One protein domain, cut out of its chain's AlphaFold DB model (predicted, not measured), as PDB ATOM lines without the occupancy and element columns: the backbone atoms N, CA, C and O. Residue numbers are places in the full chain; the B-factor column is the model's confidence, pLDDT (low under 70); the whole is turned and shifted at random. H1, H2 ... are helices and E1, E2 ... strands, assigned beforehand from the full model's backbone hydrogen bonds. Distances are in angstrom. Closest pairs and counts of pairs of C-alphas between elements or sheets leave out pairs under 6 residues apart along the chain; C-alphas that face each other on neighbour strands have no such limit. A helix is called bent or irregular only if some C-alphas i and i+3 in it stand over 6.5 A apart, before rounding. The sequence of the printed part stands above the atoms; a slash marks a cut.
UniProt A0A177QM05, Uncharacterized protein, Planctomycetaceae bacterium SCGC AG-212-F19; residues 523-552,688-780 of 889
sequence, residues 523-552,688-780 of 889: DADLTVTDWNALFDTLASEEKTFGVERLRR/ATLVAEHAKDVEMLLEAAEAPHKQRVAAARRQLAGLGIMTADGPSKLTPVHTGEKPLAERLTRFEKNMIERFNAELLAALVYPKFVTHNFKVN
ATOM      1  N   ASP A 523      21.114  32.607  64.706       94.06
ATOM      2  CA  ASP A 523      21.961  33.766  64.972       94.06
ATOM      3  C   ASP A 523      21.253  35.062  64.587       94.06
ATOM      4  O   ASP A 523      20.658  35.176  63.512       94.06
ATOM      5  N   ALA A 524      21.322  36.047  65.482       94.56
ATOM      6  CA  ALA A 524      20.816  37.395  65.265       94.56
ATOM      7  C   ALA A 524      21.971  38.328  64.890       94.56
ATOM      8  O   ALA A 524      22.708  38.803  65.745       94.56
ATOM      9  N   ASP A 525      22.144  38.623  63.616       91.50
ATOM     10  CA  ASP A 525      23.296  39.365  63.126       91.50
ATOM     11  C   ASP A 525      23.023  40.854  63.033       91.50
ATOM     12  O   ASP A 525      21.958  41.249  62.571       91.50
ATOM     13  N   LEU A 526      24.010  41.669  63.404       95.56
ATOM     14  CA  LEU A 526      23.998  43.113  63.192       95.56
ATOM     15  C   LEU A 526      24.969  43.474  62.070       95.56
ATOM     16  O   LEU A 526      26.101  42.995  62.054       95.56
ATOM     17  N   THR A 527      24.528  44.331  61.152       95.38
ATOM     18  CA  THR A 527      25.362  44.886  60.079       95.38
ATOM     19  C   THR A 527      25.366  46.403  60.177       95.38
ATOM     20  O   THR A 527      24.298  47.021  60.171       95.38
ATOM     21  N   VAL A 528      26.560  47.001  60.222       97.12
ATOM     22  CA  VAL A 528      26.726  48.456  60.126       97.12
ATOM     23  C   VAL A 528      26.581  48.879  58.665       97.12
ATOM     24  O   VAL A 528      27.406  48.516  57.826       97.12
ATOM     25  N   THR A 529      25.525  49.627  58.351       95.94
ATOM     26  CA  THR A 529      25.216  50.109  56.996       95.94
ATOM     27  C   THR A 529      25.719  51.521  56.728       95.94
ATOM     28  O   THR A 529      25.927  51.871  55.569       95.94
ATOM     29  N   ASP A 530      25.940  52.318  57.774       96.81
ATOM     30  CA  ASP A 530      26.488  53.673  57.672       96.81
ATOM     31  C   ASP A 530      27.517  53.935  58.783       96.81
ATOM     32  O   ASP A 530      27.201  54.296  59.917       96.81
ATOM     33  N   TRP A 531      28.789  53.753  58.441       97.38
ATOM     34  CA  TRP A 531      29.898  53.981  59.366       97.38
ATOM     35  C   TRP A 531      30.042  55.445  59.792       97.38
ATOM     36  O   TRP A 531      30.463  55.692  60.919       97.38
ATOM     37  N   ASN A 532      29.663  56.413  58.951       97.31
ATOM     38  CA  ASN A 532      29.755  57.826  59.324       97.31
ATOM     39  C   ASN A 532      28.756  58.150  60.434       97.31
ATOM     40  O   ASN A 532      29.142  58.732  61.442       97.31
ATOM     41  N   ALA A 533      27.513  57.683  60.302       97.69
ATOM     42  CA  ALA A 533      26.504  57.845  61.344       97.69
ATOM     43  C   ALA A 533      26.878  57.114  62.652       97.69
ATOM     44  O   ALA A 533      26.591  57.617  63.744       97.69
ATOM     45  N   LEU A 534      27.566  55.967  62.571       97.69
ATOM     46  CA  LEU A 534      28.139  55.304  63.748       97.69
ATOM     47  C   LEU A 534      29.209  56.181  64.421       97.69
ATOM     48  O   LEU A 534      29.180  56.353  65.641       97.69
ATOM     49  N   PHE A 535      30.134  56.754  63.647       97.81
ATOM     50  CA  PHE A 535      31.175  57.640  64.176       97.81
ATOM     51  C   PHE A 535      30.597  58.909  64.800       97.81
ATOM     52  O   PHE A 535      31.029  59.299  65.885       97.81
ATOM     53  N   ASP A 536      29.587  59.508  64.172       96.81
ATOM     54  CA  ASP A 536      28.888  60.679  64.706       96.81
ATOM     55  C   ASP A 536      28.223  60.353  66.050       96.81
ATOM     56  O   ASP A 536      28.328  61.119  67.008       96.81
ATOM     57  N   THR A 537      27.615  59.169  66.161       96.44
ATOM     58  CA  THR A 537      27.009  58.693  67.414       96.44
ATOM     59  C   THR A 537      28.058  58.477  68.509       96.44
ATOM     60  O   THR A 537      27.821  58.829  69.663       96.44
ATOM     61  N   LEU A 538      29.236  57.939  68.171       95.75
ATOM     62  CA  LEU A 538      30.345  57.760  69.120       95.75
ATOM     63  C   LEU A 538      30.964  59.082  69.595       95.75
ATOM     64  O   LEU A 538      31.439  59.158  70.736       95.75
ATOM     65  N   ALA A 539      30.988  60.087  68.718       95.06
ATOM     66  CA  ALA A 539      31.516  61.420  68.992       95.06
ATOM     67  C   ALA A 539      30.524  62.317  69.748       95.06
ATOM     68  O   ALA A 539      30.939  63.318  70.328       95.06
ATOM     69  N   SER A 540      29.233  61.972  69.751       94.50
ATOM     70  CA  SER A 540      28.207  62.739  70.451       94.50
ATOM     71  C   SER A 540      28.445  62.774  71.965       94.50
ATOM     72  O   SER A 540      28.744  61.759  72.601       94.50
ATOM     73  N   GLU A 541      28.267  63.960  72.550       92.19
ATOM     74  CA  GLU A 541      28.266  64.179  74.002       92.19
ATOM     75  C   GLU A 541      26.847  64.194  74.594       92.19
ATOM     76  O   GLU A 541      26.666  64.411  75.794       92.19
ATOM     77  N   GLU A 542      25.824  63.935  73.773       92.62
ATOM     78  CA  GLU A 542      24.459  63.765  74.258       92.62
ATOM     79  C   GLU A 542      24.348  62.525  75.153       92.62
ATOM     80  O   GLU A 542      24.824  61.439  74.821       92.62
ATOM     81  N   LYS A 543      23.647  62.657  76.281       91.75
ATOM     82  CA  LYS A 543      23.395  61.554  77.221       91.75
ATOM     83  C   LYS A 543      22.123  60.787  76.867       91.75
ATOM     84  O   LYS A 543      21.241  60.599  77.702       91.75
ATOM     85  N   THR A 544      21.985  60.411  75.599       93.50
ATOM     86  CA  THR A 544      20.877  59.550  75.171       93.50
ATOM     87  C   THR A 544      21.206  58.092  75.468       93.50
ATOM     88  O   THR A 544      22.372  57.689  75.469       93.50
ATOM     89  N   PHE A 545      20.166  57.278  75.657       94.62
ATOM     90  CA  PHE A 545      20.301  55.839  75.887       94.62
ATOM     91  C   PHE A 545      21.235  55.168  74.864       94.62
ATOM     92  O   PHE A 545      22.170  54.455  75.234       94.62
ATOM     93  N   GLY A 546      21.035  55.447  73.571       94.31
ATOM     94  CA  GLY A 546      21.841  54.871  72.495       94.31
ATOM     95  C   GLY A 546      23.319  55.268  72.555       94.31
ATOM     96  O   GLY A 546      24.184  54.406  72.383       94.31
ATOM     97  N   VAL A 547      23.628  56.537  72.839       96.06
ATOM     98  CA  VAL A 547      25.016  57.016  72.933       96.06
ATOM     99  C   VAL A 547      25.730  56.371  74.122       96.06
ATOM    100  O   VAL A 547      26.831  55.842  73.965       96.06
ATOM    101  N   GLU A 548      25.099  56.334  75.296       95.38
ATOM    102  CA  GLU A 548      25.708  55.749  76.494       95.38
ATOM    103  C   GLU A 548      25.975  54.246  76.344       95.38
ATOM    104  O   GLU A 548      27.050  53.764  76.722       95.38
ATOM    105  N   ARG A 549      25.028  53.492  75.763       94.94
ATOM    106  CA  ARG A 549      25.204  52.053  75.513       94.94
ATOM    107  C   ARG A 549      26.361  51.780  74.556       94.94
ATOM    108  O   ARG A 549      27.193  50.925  74.857       94.94
ATOM    109  N   LEU A 550      26.455  52.529  73.455       95.56
ATOM    110  CA  LEU A 550      27.533  52.357  72.479       95.56
ATOM    111  C   LEU A 550      28.893  52.734  73.085       95.56
ATOM    112  O   LEU A 550      29.839  51.951  73.007       95.56
ATOM    113  N   ARG A 551      28.990  53.898  73.751       95.19
ATOM    114  CA  ARG A 551      30.248  54.409  74.333       95.19
ATOM    115  C   ARG A 551      30.800  53.523  75.451       95.19
ATOM    116  O   ARG A 551      32.014  53.503  75.626       95.19
ATOM    117  N   ARG A 552      29.972  52.733  76.153       92.56
ATOM    118  CA  ARG A 552      30.429  51.758  77.174       92.56
ATOM    119  C   ARG A 552      31.414  50.717  76.617       92.56
ATOM    120  O   ARG A 552      32.176  50.122  77.377       92.56
ATOM    121  N   ALA A 688      20.930  40.030  77.857       93.38
ATOM    122  CA  ALA A 688      19.644  39.391  78.104       93.38
ATOM    123  C   ALA A 688      18.746  40.166  79.090       93.38
ATOM    124  O   ALA A 688      17.561  39.842  79.197       93.38
ATOM    125  N   THR A 689      19.271  41.166  79.810       92.50
ATOM    126  CA  THR A 689      18.489  41.992  80.744       92.50
ATOM    127  C   THR A 689      18.181  43.386  80.207       92.50
ATOM    128  O   THR A 689      17.358  44.072  80.813       92.50
ATOM    129  N   LEU A 690      18.715  43.762  79.036       92.81
ATOM    130  CA  LEU A 690      18.554  45.079  78.402       92.81
ATOM    131  C   LEU A 690      17.120  45.620  78.491       92.81
ATOM    132  O   LEU A 690      16.891  46.721  78.978       92.81
ATOM    133  N   VAL A 691      16.144  44.831  78.045       88.62
ATOM    134  CA  VAL A 691      14.731  45.242  77.980       88.62
ATOM    135  C   VAL A 691      14.102  45.355  79.364       88.62
ATOM    136  O   VAL A 691      13.242  46.204  79.575       88.62
ATOM    137  N   ALA A 692      14.520  44.510  80.307       88.25
ATOM    138  CA  ALA A 692      13.983  44.515  81.661       88.25
ATOM    139  C   ALA A 692      14.538  45.689  82.482       88.25
ATOM    140  O   ALA A 692      13.783  46.350  83.190       88.25
ATOM    141  N   GLU A 693      15.837  45.966  82.368       91.38
ATOM    142  CA  GLU A 693      16.517  47.032  83.113       91.38
ATOM    143  C   GLU A 693      16.275  48.422  82.511       91.38
ATOM    144  O   GLU A 693      16.221  49.407  83.243       91.38
ATOM    145  N   HIS A 694      16.064  48.503  81.193       91.81
ATOM    146  CA  HIS A 694      15.886  49.759  80.457       91.81
ATOM    147  C   HIS A 694      14.507  49.891  79.799       91.81
ATOM    148  O   HIS A 694      14.353  50.577  78.788       91.81
ATOM    149  N   ALA A 695      13.478  49.260  80.373       88.19
ATOM    150  CA  ALA A 695      12.121  49.275  79.824       88.19
ATOM    151  C   ALA A 695      11.621  50.701  79.534       88.19
ATOM    152  O   ALA A 695      11.091  50.964  78.460       88.19
ATOM    153  N   LYS A 696      11.849  51.641  80.464       90.00
ATOM    154  CA  LYS A 696      11.429  53.041  80.309       90.00
ATOM    155  C   LYS A 696      12.101  53.721  79.114       90.00
ATOM    156  O   LYS A 696      11.417  54.376  78.335       90.00
ATOM    157  N   ASP A 697      13.413  53.544  78.960       92.12
ATOM    158  CA  ASP A 697      14.169  54.125  77.845       92.12
ATOM    159  C   ASP A 697      13.679  53.560  76.503       92.12
ATOM    160  O   ASP A 697      13.484  54.300  75.539       92.12
ATOM    161  N   VAL A 698      13.416  52.248  76.452       89.81
ATOM    162  CA  VAL A 698      12.902  51.569  75.256       89.81
ATOM    163  C   VAL A 698      11.496  52.048  74.890       89.81
ATOM    164  O   VAL A 698      11.248  52.305  73.712       89.81
ATOM    165  N   GLU A 699      10.581  52.192  75.855       89.81
ATOM    166  CA  GLU A 699       9.232  52.705  75.568       89.81
ATOM    167  C   GLU A 699       9.276  54.162  75.084       89.81
ATOM    168  O   GLU A 699       8.614  54.487  74.103       89.81
ATOM    169  N   MET A 700      10.120  55.019  75.673       91.75
ATOM    170  CA  MET A 700      10.291  56.400  75.197       91.75
ATOM    171  C   MET A 700      10.792  56.454  73.746       91.75
ATOM    172  O   MET A 700      10.291  57.238  72.937       91.75
ATOM    173  N   LEU A 701      11.758  55.602  73.385       93.19
ATOM    174  CA  LEU A 701      12.232  55.494  72.001       93.19
ATOM    175  C   LEU A 701      11.136  54.981  71.059       93.19
ATOM    176  O   LEU A 701      11.011  55.466  69.935       93.19
ATOM    177  N   LEU A 702      10.327  54.020  71.506       92.00
ATOM    178  CA  LEU A 702       9.213  53.482  70.727       92.00
ATOM    179  C   LEU A 702       8.114  54.530  70.498       92.00
ATOM    180  O   LEU A 702       7.552  54.602  69.404       92.00
ATOM    181  N   GLU A 703       7.810  55.358  71.499       92.06
ATOM    182  CA  GLU A 703       6.853  56.461  71.387       92.06
ATOM    183  C   GLU A 703       7.304  57.499  70.353       92.06
ATOM    184  O   GLU A 703       6.488  57.926  69.528       92.06
ATOM    185  N   ALA A 704       8.599  57.827  70.338       93.62
ATOM    186  CA  ALA A 704       9.199  58.786  69.414       93.62
ATOM    187  C   ALA A 704       9.421  58.249  67.984       93.62
ATOM    188  O   ALA A 704       9.607  59.037  67.059       93.62
ATOM    189  N   ALA A 705       9.420  56.928  67.782       94.19
ATOM    190  CA  ALA A 705       9.737  56.315  66.492       94.19
ATOM    191  C   ALA A 705       8.649  56.520  65.420       94.19
ATOM    192  O   ALA A 705       7.472  56.706  65.720       94.19
ATOM    193  N   GLU A 706       9.010  56.406  64.140       95.00
ATOM    194  CA  GLU A 706       8.025  56.409  63.050       95.00
ATOM    195  C   GLU A 706       7.223  55.097  62.986       95.00
ATOM    196  O   GLU A 706       7.675  54.036  63.428       95.00
ATOM    197  N   ALA A 707       6.027  55.147  62.386       95.00
ATOM    198  CA  ALA A 707       5.098  54.015  62.335       95.00
ATOM    199  C   ALA A 707       5.713  52.687  61.829       95.00
ATOM    200  O   ALA A 707       5.447  51.660  62.462       95.00
ATOM    201  N   PRO A 708       6.565  52.653  60.779       95.56
ATOM    202  CA  PRO A 708       7.193  51.405  60.332       95.56
ATOM    203  C   PRO A 708       8.095  50.765  61.398       95.56
ATOM    204  O   PRO A 708       8.087  49.546  61.575       95.56
ATOM    205  N   HIS A 709       8.841  51.575  62.153       94.62
ATOM    206  CA  HIS A 709       9.696  51.095  63.238       94.62
ATOM    207  C   HIS A 709       8.866  50.568  64.412       94.62
ATOM    208  O   HIS A 709       9.161  49.490  64.933       94.62
ATOM    209  N   LYS A 710       7.764  51.252  64.762       94.12
ATOM    210  CA  LYS A 710       6.829  50.766  65.792       94.12
ATOM    211  C   LYS A 710       6.246  49.399  65.435       94.12
ATOM    212  O   LYS A 710       6.199  48.507  66.278       94.12
ATOM    213  N   GLN A 711       5.839  49.210  64.177       94.12
ATOM    214  CA  GLN A 711       5.278  47.944  63.697       94.12
ATOM    215  C   GLN A 711       6.282  46.789  63.777       94.12
ATOM    216  O   GLN A 711       5.907  45.690  64.191       94.12
ATOM    217  N   ARG A 712       7.552  47.036  63.429       94.56
ATOM    218  CA  ARG A 712       8.631  46.040  63.539       94.56
ATOM    219  C   ARG A 712       8.833  45.579  64.984       94.56
ATOM    220  O   ARG A 712       8.792  44.381  65.257       94.56
ATOM    221  N   VAL A 713       8.940  46.519  65.923       93.31
ATOM    222  CA  VAL A 713       9.099  46.202  67.354       93.31
ATOM    223  C   VAL A 713       7.870  45.482  67.906       93.31
ATOM    224  O   VAL A 713       8.011  44.492  68.622       93.31
ATOM    225  N   ALA A 714       6.660  45.906  67.532       91.75
ATOM    226  CA  ALA A 714       5.424  45.235  67.934       91.75
ATOM    227  C   ALA A 714       5.323  43.798  67.390       91.75
ATOM    228  O   ALA A 714       4.827  42.905  68.075       91.75
ATOM    229  N   ALA A 715       5.792  43.540  66.165       93.00
ATOM    230  CA  ALA A 715       5.873  42.185  65.620       93.00
ATOM    231  C   ALA A 715       6.861  41.315  66.410       93.00
ATOM    232  O   ALA A 715       6.524  40.185  66.764       93.00
ATOM    233  N   ALA A 716       8.031  41.854  66.756       93.12
ATOM    234  CA  ALA A 716       9.025  41.125  67.534       93.12
ATOM    235  C   ALA A 716       8.566  40.861  68.986       93.12
ATOM    236  O   ALA A 716       8.739  39.751  69.484       93.12
ATOM    237  N   ARG A 717       7.869  41.811  69.634       91.88
ATOM    238  CA  ARG A 717       7.211  41.587  70.942       91.88
ATOM    239  C   ARG A 717       6.175  40.464  70.874       91.88
ATOM    240  O   ARG A 717       6.212  39.550  71.692       91.88
ATOM    241  N   ARG A 718       5.297  40.488  69.862       92.19
ATOM    242  CA  ARG A 718       4.305  39.420  69.635       92.19
ATOM    243  C   ARG A 718       4.961  38.060  69.431       92.19
ATOM    244  O   ARG A 718       4.426  37.069  69.910       92.19
ATOM    245  N   GLN A 719       6.118  38.006  68.772       93.00
ATOM    246  CA  GLN A 719       6.866  36.762  68.617       93.00
ATOM    247  C   GLN A 719       7.331  36.202  69.970       93.00
ATOM    248  O   GLN A 719       7.136  35.018  70.232       93.00
ATOM    249  N   LEU A 720       7.914  37.030  70.844       94.50
ATOM    250  CA  LEU A 720       8.346  36.589  72.177       94.50
ATOM    251  C   LEU A 720       7.150  36.164  73.038       94.50
ATOM    252  O   LEU A 720       7.222  35.144  73.724       94.50
ATOM    253  N   ALA A 721       6.044  36.905  72.966       93.75
ATOM    254  CA  ALA A 721       4.812  36.554  73.665       93.75
ATOM    255  C   ALA A 721       4.215  35.231  73.166       93.75
ATOM    256  O   ALA A 721       3.870  34.361  73.963       93.75
ATOM    257  N   GLY A 722       4.187  35.025  71.848       94.06
ATOM    258  CA  GLY A 722       3.743  33.782  71.220       94.06
ATOM    259  C   GLY A 722       4.606  32.563  71.560       94.06
ATOM    260  O   GLY A 722       4.134  31.438  71.418       94.06
ATOM    261  N   LEU A 723       5.842  32.774  72.027       95.81
ATOM    262  CA  LEU A 723       6.763  31.743  72.523       95.81
ATOM    263  C   LEU A 723       6.743  31.590  74.059       95.81
ATOM    264  O   LEU A 723       7.539  30.824  74.607       95.81
ATOM    265  N   GLY A 724       5.872  32.326  74.761       94.62
ATOM    266  CA  GLY A 724       5.772  32.295  76.224       94.62
ATOM    267  C   GLY A 724       6.968  32.924  76.954       94.62
ATOM    268  O   GLY A 724       7.226  32.587  78.105       94.62
ATOM    269  N   ILE A 725       7.735  33.793  76.286       94.50
ATOM    270  CA  ILE A 725       8.953  34.434  76.829       94.50
ATOM    271  C   ILE A 725       8.641  35.814  77.428       94.50
ATOM    272  O   ILE A 725       9.371  36.312  78.287       94.50
ATOM    273  N   MET A 726       7.560  36.442  76.967       91.56
ATOM    274  CA  MET A 726       7.123  37.774  77.375       91.56
ATOM    275  C   MET A 726       5.601  37.805  77.538       91.56
ATOM    276  O   MET A 726       4.889  37.021  76.912       91.56
ATOM    277  N   THR A 727       5.082  38.714  78.359       86.88
ATOM    278  CA  THR A 727       3.634  38.947  78.447       86.88
ATOM    279  C   THR A 727       3.076  39.525  77.141       86.88
ATOM    280  O   THR A 727       3.723  40.342  76.489       86.88
ATOM    281  N   ALA A 728       1.866  39.100  76.755       74.38
ATOM    282  CA  ALA A 728       1.196  39.579  75.540       74.38
ATOM    283  C   ALA A 728       0.693  41.029  75.665       74.38
ATOM    284  O   ALA A 728       0.727  41.770  74.686       74.38
ATOM    285  N   ASP A 729       0.289  41.421  76.878       65.19
ATOM    286  CA  ASP A 729      -0.287  42.726  77.198       65.19
ATOM    287  C   ASP A 729       0.561  43.469  78.246       65.19
ATOM    288  O   ASP A 729       1.154  42.856  79.140       65.19
ATOM    289  N   GLY A 730       0.586  44.804  78.161       58.81
ATOM    290  CA  GLY A 730       1.262  45.677  79.130       58.81
ATOM    291  C   GLY A 730       2.762  45.903  78.870       58.81
ATOM    292  O   GLY A 730       3.254  45.612  77.778       58.81
ATOM    293  N   PRO A 731       3.505  46.479  79.841       59.22
ATOM    294  CA  PRO A 731       4.940  46.715  79.693       59.22
ATOM    295  C   PRO A 731       5.675  45.384  79.507       59.22
ATOM    296  O   PRO A 731       5.353  44.409  80.181       59.22
ATOM    297  N   SER A 732       6.655  45.373  78.597       66.88
ATOM    298  CA  SER A 732       7.420  44.215  78.094       66.88
ATOM    299  C   SER A 732       8.099  43.380  79.198       66.88
ATOM    300  O   SER A 732       9.318  43.423  79.366       66.88
ATOM    301  N   LYS A 733       7.324  42.618  79.978       84.44
ATOM    302  CA  LYS A 733       7.813  41.840  81.117       84.44
ATOM    303  C   LYS A 733       8.164  40.426  80.675       84.44
ATOM    304  O   LYS A 733       7.322  39.700  80.150       84.44
ATOM    305  N   LEU A 734       9.408  40.030  80.930       90.00
ATOM    306  CA  LEU A 734       9.896  38.680  80.653       90.00
ATOM    307  C   LEU A 734       9.324  37.657  81.647       90.00
ATOM    308  O   LEU A 734       9.189  37.940  82.842       90.00
ATOM    309  N   THR A 735       9.027  36.458  81.149       89.50
ATOM    310  CA  THR A 735       8.448  35.326  81.890       89.50
ATOM    311  C   THR A 735       9.389  34.115  81.849       89.50
ATOM    312  O   THR A 735       9.084  33.132  81.177       89.50
ATOM    313  N   PRO A 736      10.555  34.176  82.524       91.06
ATOM    314  CA  PRO A 736      11.534  33.090  82.504       91.06
ATOM    315  C   PRO A 736      10.956  31.796  83.081       91.06
ATOM    316  O   PRO A 736      10.237  31.826  84.084       91.06
ATOM    317  N   VAL A 737      11.336  30.659  82.492       88.44
ATOM    318  CA  VAL A 737      10.915  29.327  82.973       88.44
ATOM    319  C   VAL A 737      11.398  29.048  84.394       88.44
ATOM    320  O   VAL A 737      10.650  28.480  85.189       88.44
ATOM    321  N   HIS A 738      12.616  29.467  84.750       85.25
ATOM    322  CA  HIS A 738      13.045  29.393  86.143       85.25
ATOM    323  C   HIS A 738      12.350  30.473  86.979       85.25
ATOM    324  O   HIS A 738      12.556  31.682  86.809       85.25
ATOM    325  N   THR A 739      11.562  30.023  87.950       76.12
ATOM    326  CA  THR A 739      10.991  30.867  88.998       76.12
ATOM    327  C   THR A 739      11.984  31.036  90.156       76.12
ATOM    328  O   THR A 739      12.958  30.292  90.273       76.12
ATOM    329  N   GLY A 740      11.776  32.050  91.000       79.19
ATOM    330  CA  GLY A 740      12.614  32.325  92.175       79.19
ATOM    331  C   GLY A 740      13.369  33.655  92.113       79.19
ATOM    332  O   GLY A 740      13.164  34.463  91.208       79.19
ATOM    333  N   GLU A 741      14.236  33.869  93.105       85.06
ATOM    334  CA  GLU A 741      14.887  35.162  93.384       85.06
ATOM    335  C   GLU A 741      16.248  35.351  92.696       85.06
ATOM    336  O   GLU A 741      16.822  36.437  92.764       85.06
ATOM    337  N   LYS A 742      16.771  34.322  92.008       87.94
ATOM    338  CA  LYS A 742      18.031  34.441  91.257       87.94
ATOM    339  C   LYS A 742      17.963  35.597  90.238       87.94
ATOM    340  O   LYS A 742      16.878  35.876  89.703       87.94
ATOM    341  N   PRO A 743      19.103  36.236  89.908       91.25
ATOM    342  CA  PRO A 743      19.157  37.261  88.871       91.25
ATOM    343  C   PRO A 743      18.483  36.798  87.577       91.25
ATOM    344  O   PRO A 743      18.591  35.636  87.184       91.25
ATOM    345  N   LEU A 744      17.780  37.706  86.893       90.62
ATOM    346  CA  LEU A 744      17.007  37.373  85.691       90.62
ATOM    347  C   LEU A 744      17.855  36.639  84.638       90.62
ATOM    348  O   LEU A 744      17.416  35.624  84.110       90.62
ATOM    349  N   ALA A 745      19.086  37.094  84.394       90.56
ATOM    350  CA  ALA A 745      20.002  36.469  83.441       90.56
ATOM    351  C   ALA A 745      20.317  34.990  83.751       90.56
ATOM    352  O   ALA A 745      20.566  34.209  82.830       90.56
ATOM    353  N   GLU A 746      20.300  34.590  85.024       90.62
ATOM    354  CA  GLU A 746      20.514  33.203  85.456       90.62
ATOM    355  C   GLU A 746      19.241  32.360  85.371       90.62
ATOM    356  O   GLU A 746      19.315  31.140  85.257       90.62
ATOM    357  N   ARG A 747      18.071  33.006  85.403       91.81
ATOM    358  CA  ARG A 747      16.767  32.343  85.277       91.81
ATOM    359  C   ARG A 747      16.337  32.119  83.827       91.81
ATOM    360  O   ARG A 747      15.442  31.316  83.579       91.81
ATOM    361  N   LEU A 748      16.949  32.825  82.880       94.81
ATOM    362  CA  LEU A 748      16.635  32.675  81.464       94.81
ATOM    363  C   LEU A 748      17.253  31.397  80.889       94.81
ATOM    364  O   LEU A 748      18.460  31.159  81.010       94.81
ATOM    365  N   THR A 749      16.429  30.614  80.200       95.88
ATOM    366  CA  THR A 749      16.858  29.424  79.465       95.88
ATOM    367  C   THR A 749      17.743  29.792  78.274       95.88
ATOM    368  O   THR A 749      17.830  30.949  77.851       95.88
ATOM    369  N   ARG A 750      18.416  28.798  77.680       94.75
ATOM    370  CA  ARG A 750      19.250  29.032  76.488       94.75
ATOM    371  C   ARG A 750      18.431  29.559  75.312       94.75
ATOM    372  O   ARG A 750      18.873  30.474  74.621       94.75
ATOM    373  N   PHE A 751      17.243  29.000  75.098       96.81
ATOM    374  CA  PHE A 751      16.369  29.442  74.018       96.81
ATOM    375  C   PHE A 751      15.762  30.824  74.287       96.81
ATOM    376  O   PHE A 751      15.679  31.635  73.368       96.81
ATOM    377  N   GLU A 752      15.410  31.131  75.541       96.88
ATOM    378  CA  GLU A 752      14.968  32.477  75.926       96.88
ATOM    379  C   GLU A 752      16.028  33.523  75.598       96.88
ATOM    380  O   GLU A 752      15.716  34.510  74.934       96.88
ATOM    381  N   LYS A 753      17.287  33.277  75.980       96.62
ATOM    382  CA  LYS A 753      18.410  34.161  75.639       96.62
ATOM    383  C   LYS A 753      18.539  34.340  74.127       96.62
ATOM    384  O   LYS A 753      18.608  35.470  73.666       96.62
ATOM    385  N   ASN A 754      18.468  33.258  73.351       97.06
ATOM    386  CA  ASN A 754      18.560  33.319  71.890       97.06
ATOM    387  C   ASN A 754      17.461  34.190  71.245       97.06
ATOM    388  O   ASN A 754      17.739  35.000  70.361       97.06
ATOM    389  N   MET A 755      16.213  34.065  71.707       97.00
ATOM    390  CA  MET A 755      15.102  34.880  71.200       97.00
ATOM    391  C   MET A 755      15.146  36.326  71.707       97.00
ATOM    392  O   MET A 755      14.776  37.239  70.968       97.00
ATOM    393  N   ILE A 756      15.635  36.561  72.928       96.56
ATOM    394  CA  ILE A 756      15.877  37.913  73.449       96.56
ATOM    395  C   ILE A 756      17.001  38.594  72.664       96.56
ATOM    396  O   ILE A 756      16.851  39.752  72.302       96.56
ATOM    397  N   GLU A 757      18.075  37.889  72.301       97.31
ATOM    398  CA  GLU A 757      19.126  38.430  71.427       97.31
ATOM    399  C   GLU A 757      18.572  38.872  70.068       97.31
ATOM    400  O   GLU A 757      18.906  39.952  69.577       97.31
ATOM    401  N   ARG A 758      17.679  38.069  69.475       97.25
ATOM    402  CA  ARG A 758      16.954  38.447  68.255       97.25
ATOM    403  C   ARG A 758      16.109  39.702  68.466       97.25
ATOM    404  O   ARG A 758      16.124  40.590  67.617       97.25
ATOM    405  N   PHE A 759      15.388  39.787  69.581       96.75
ATOM    406  CA  PHE A 759      14.585  40.963  69.906       96.75
ATOM    407  C   PHE A 759      15.451  42.209  70.111       96.75
ATOM    408  O   PHE A 759      15.161  43.257  69.541       96.75
ATOM    409  N   ASN A 760      16.556  42.088  70.843       97.44
ATOM    410  CA  ASN A 760      17.520  43.160  71.039       97.44
ATOM    411  C   ASN A 760      18.104  43.626  69.702       97.44
ATOM    412  O   ASN A 760      18.215  44.826  69.478       97.44
ATOM    413  N   ALA A 761      18.422  42.713  68.780       98.06
ATOM    414  CA  ALA A 761      18.896  43.083  67.447       98.06
ATOM    415  C   ALA A 761      17.870  43.936  66.675       98.06
ATOM    416  O   ALA A 761      18.237  44.942  66.064       98.06
ATOM    417  N   GLU A 762      16.583  43.578  66.754       97.50
ATOM    418  CA  GLU A 762      15.489  44.374  66.189       97.50
ATOM    419  C   GLU A 762      15.380  45.745  66.873       97.50
ATOM    420  O   GLU A 762      15.292  46.756  66.182       97.50
ATOM    421  N   LEU A 763      15.451  45.817  68.208       96.50
ATOM    422  CA  LEU A 763      15.427  47.091  68.942       96.50
ATOM    423  C   LEU A 763      16.576  48.008  68.516       96.50
ATOM    424  O   LEU A 763      16.364  49.199  68.280       96.50
ATOM    425  N   LEU A 764      17.782  47.458  68.370       97.69
ATOM    426  CA  LEU A 764      18.948  48.215  67.930       97.69
ATOM    427  C   LEU A 764      18.768  48.735  66.500       97.69
ATOM    428  O   LEU A 764      19.045  49.903  66.245       97.69
ATOM    429  N   ALA A 765      18.253  47.914  65.586       97.75
ATOM    430  CA  ALA A 765      18.055  48.294  64.189       97.75
ATOM    431  C   ALA A 765      16.817  49.177  63.940       97.75
ATOM    432  O   ALA A 765      16.759  49.876  62.932       97.75
ATOM    433  N   ALA A 766      15.789  49.113  64.788       96.69
ATOM    434  CA  ALA A 766      14.538  49.843  64.587       96.69
ATOM    435  C   ALA A 766      14.436  51.117  65.430       96.69
ATOM    436  O   ALA A 766      13.820  52.073  64.969       96.69
ATOM    437  N   LEU A 767      15.007  51.135  66.638       95.50
ATOM    438  CA  LEU A 767      14.827  52.231  67.596       95.50
ATOM    439  C   LEU A 767      16.138  52.916  67.976       95.50
ATOM    440  O   LEU A 767      16.217  54.138  67.934       95.50
ATOM    441  N   VAL A 768      17.161  52.145  68.359       96.31
ATOM    442  CA  VAL A 768      18.368  52.726  68.974       96.31
ATOM    443  C   VAL A 768      19.316  53.309  67.921       96.31
ATOM    444  O   VAL A 768      19.801  54.426  68.078       96.31
ATOM    445  N   TYR A 769      19.556  52.577  66.831       97.25
ATOM    446  CA  TYR A 769      20.497  52.938  65.765       97.25
ATOM    447  C   TYR A 769      19.906  52.783  64.345       97.25
ATOM    448  O   TYR A 769      20.584  52.261  63.452       97.25
ATOM    449  N   PRO A 770      18.673  53.258  64.069       95.62
ATOM    450  CA  PRO A 770      17.988  53.012  62.794       95.62
ATOM    451  C   PRO A 770      18.689  53.620  61.572       95.62
ATOM    452  O   PRO A 770      18.416  53.221  60.443       95.62
ATOM    453  N   LYS A 771      19.604  54.574  61.782       95.50
ATOM    454  CA  LYS A 771      20.374  55.218  60.709       95.50
ATOM    455  C   LYS A 771      21.523  54.355  60.185       95.50
ATOM    456  O   LYS A 771      21.924  54.537  59.042       95.50
ATOM    457  N   PHE A 772      22.071  53.455  61.006       97.12
ATOM    458  CA  PHE A 772      23.315  52.759  60.663       97.12
ATOM    459  C   PHE A 772      23.376  51.281  61.025       97.12
ATOM    460  O   PHE A 772      24.371  50.643  60.693       97.12
ATOM    461  N   VAL A 773      22.364  50.716  61.681       97.88
ATOM    462  CA  VAL A 773      22.313  49.284  61.984       97.88
ATOM    463  C   VAL A 773      21.131  48.649  61.274       97.88
ATOM    464  O   VAL A 773      19.987  49.073  61.410       97.88
ATOM    465  N   THR A 774      21.408  47.562  60.566       96.94
ATOM    466  CA  THR A 774      20.392  46.594  60.148       96.94
ATOM    467  C   THR A 774      20.646  45.270  60.847       96.94
ATOM    468  O   THR A 774      21.735  45.038  61.379       96.94
ATOM    469  N   HIS A 775      19.641  44.400  60.859       95.81
ATOM    470  CA  HIS A 775      19.795  43.075  61.435       95.81
ATOM    471  C   HIS A 775      19.171  41.999  60.552       95.81
ATOM    472  O   HIS A 775      18.295  42.281  59.731       95.81
ATOM    473  N   ASN A 776      19.634  40.766  60.733       94.56
ATOM    474  CA  ASN A 776      19.076  39.577  60.108       94.56
ATOM    475  C   ASN A 776      19.079  38.430  61.120       94.56
ATOM    476  O   ASN A 776      20.052  38.265  61.846       94.56
ATOM    477  N   PHE A 777      18.024  37.618  61.146       94.50
ATOM    478  CA  PHE A 777      18.002  36.396  61.947       94.50
ATOM    479  C   PHE A 777      18.041  35.176  61.036       94.50
ATOM    480  O   PHE A 777      17.182  35.022  60.165       94.50
ATOM    481  N   LYS A 778      19.009  34.288  61.256       94.06
ATOM    482  CA  LYS A 778      19.161  33.059  60.479       94.06
ATOM    483  C   LYS A 778      19.126  31.851  61.400       94.06
ATOM    484  O   LYS A 778      20.005  31.679  62.233       94.06
ATOM    485  N   VAL A 779      18.133  30.985  61.209       94.19
ATOM    486  CA  VAL A 779      18.062  29.684  61.896       94.19
ATOM    487  C   VAL A 779      19.336  28.891  61.614       94.19
ATOM    488  O   VAL A 779      19.793  28.860  60.469       94.19
ATOM    489  N   ASN A 780      19.894  28.261  62.647       94.94
ATOM    490  CA  ASN A 780      21.109  27.467  62.528       94.94
ATOM    491  C   ASN A 780      20.924  26.359  61.496       94.94
ATOM    492  O   ASN A 780      19.905  25.662  61.472       94.94
TER     493      ASN A 780
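This is residues 523 to 552 and 688 to 780 of the 889 residues of an uncharacterized protein of Planctomycetaceae bacterium SCGC AG-212-F19 (UniProt A0A177QM05). A long helix, H7, runs through the middle, packed over a two-stranded antiparallel sheet of E1 and E2, with H5 alongside it. H2 and H4 gather near the end of H7 at residue 768, with H1 beyond H2, while short H6 lies near the start of H7. The printed part has 123 residues, with E1, H1 to H7 and E2 in that order: mostly helix, compact, radius of gyration of the C-alphas 14.8 A, spans 43 by 29 by 27 A.

E1, residues 523 to 528, and E2, residues 773 to 779, are antiparallel neighbours at 158 degrees; N 525 and O 776, 2.8 A apart, are within hydrogen-bond range. H1, residues 531 to 539, touches H2, residues 545 to 551, about perpendicular at 86 degrees; their closest C-alphas, of Thr 537 and Val 547, are 6.1 A apart. H7, residues 750 to 768, touches H5, residues 707 to 722, at a shallow tilt of 9 degrees, opposite ways; the closest C-alphas, of His 709 and Ala 766, are 5.2 A apart. With residues 767 to 768 alone, H7 touches H4, residues 695 to 704; the closest C-alphas, of Leu 701 and Leu 767, are 6.1 A apart. The closest C-alphas of E1 and H7, of Ala 524 and Arg 758, are 5.0 A apart. H3, residues 690 to 693, is close to but not clearly touching H7, and H6, residues 744 to 747, is apart from H7, but only just, at 8.3 A. In H1, H2, H4 and H5 every O i to N i+4 pair is within hydrogen-bond range, in H7 14 of 15; H3 and H6 are too short for such a pair.

E1 begins at C-alpha 523 (21.961, 33.766, 64.972). H5 spans 22.1 A, H7 24.9 A and E2 20.1 A, ending at C-alpha 779 (18.062, 29.684, 61.896). H7 is only just irregular: C-alphas 765 and 768 are 6.53 A apart.

The C-alphas farthest apart, of Asn 532 and Gly 740, are 45.0 A apart. Residues 553 to 687 are not printed, with 16.4 A between C-alphas 552 and 688. The link from H5 to H6 is long; in it, residues 729 to 732 are under 70 in pLDDT.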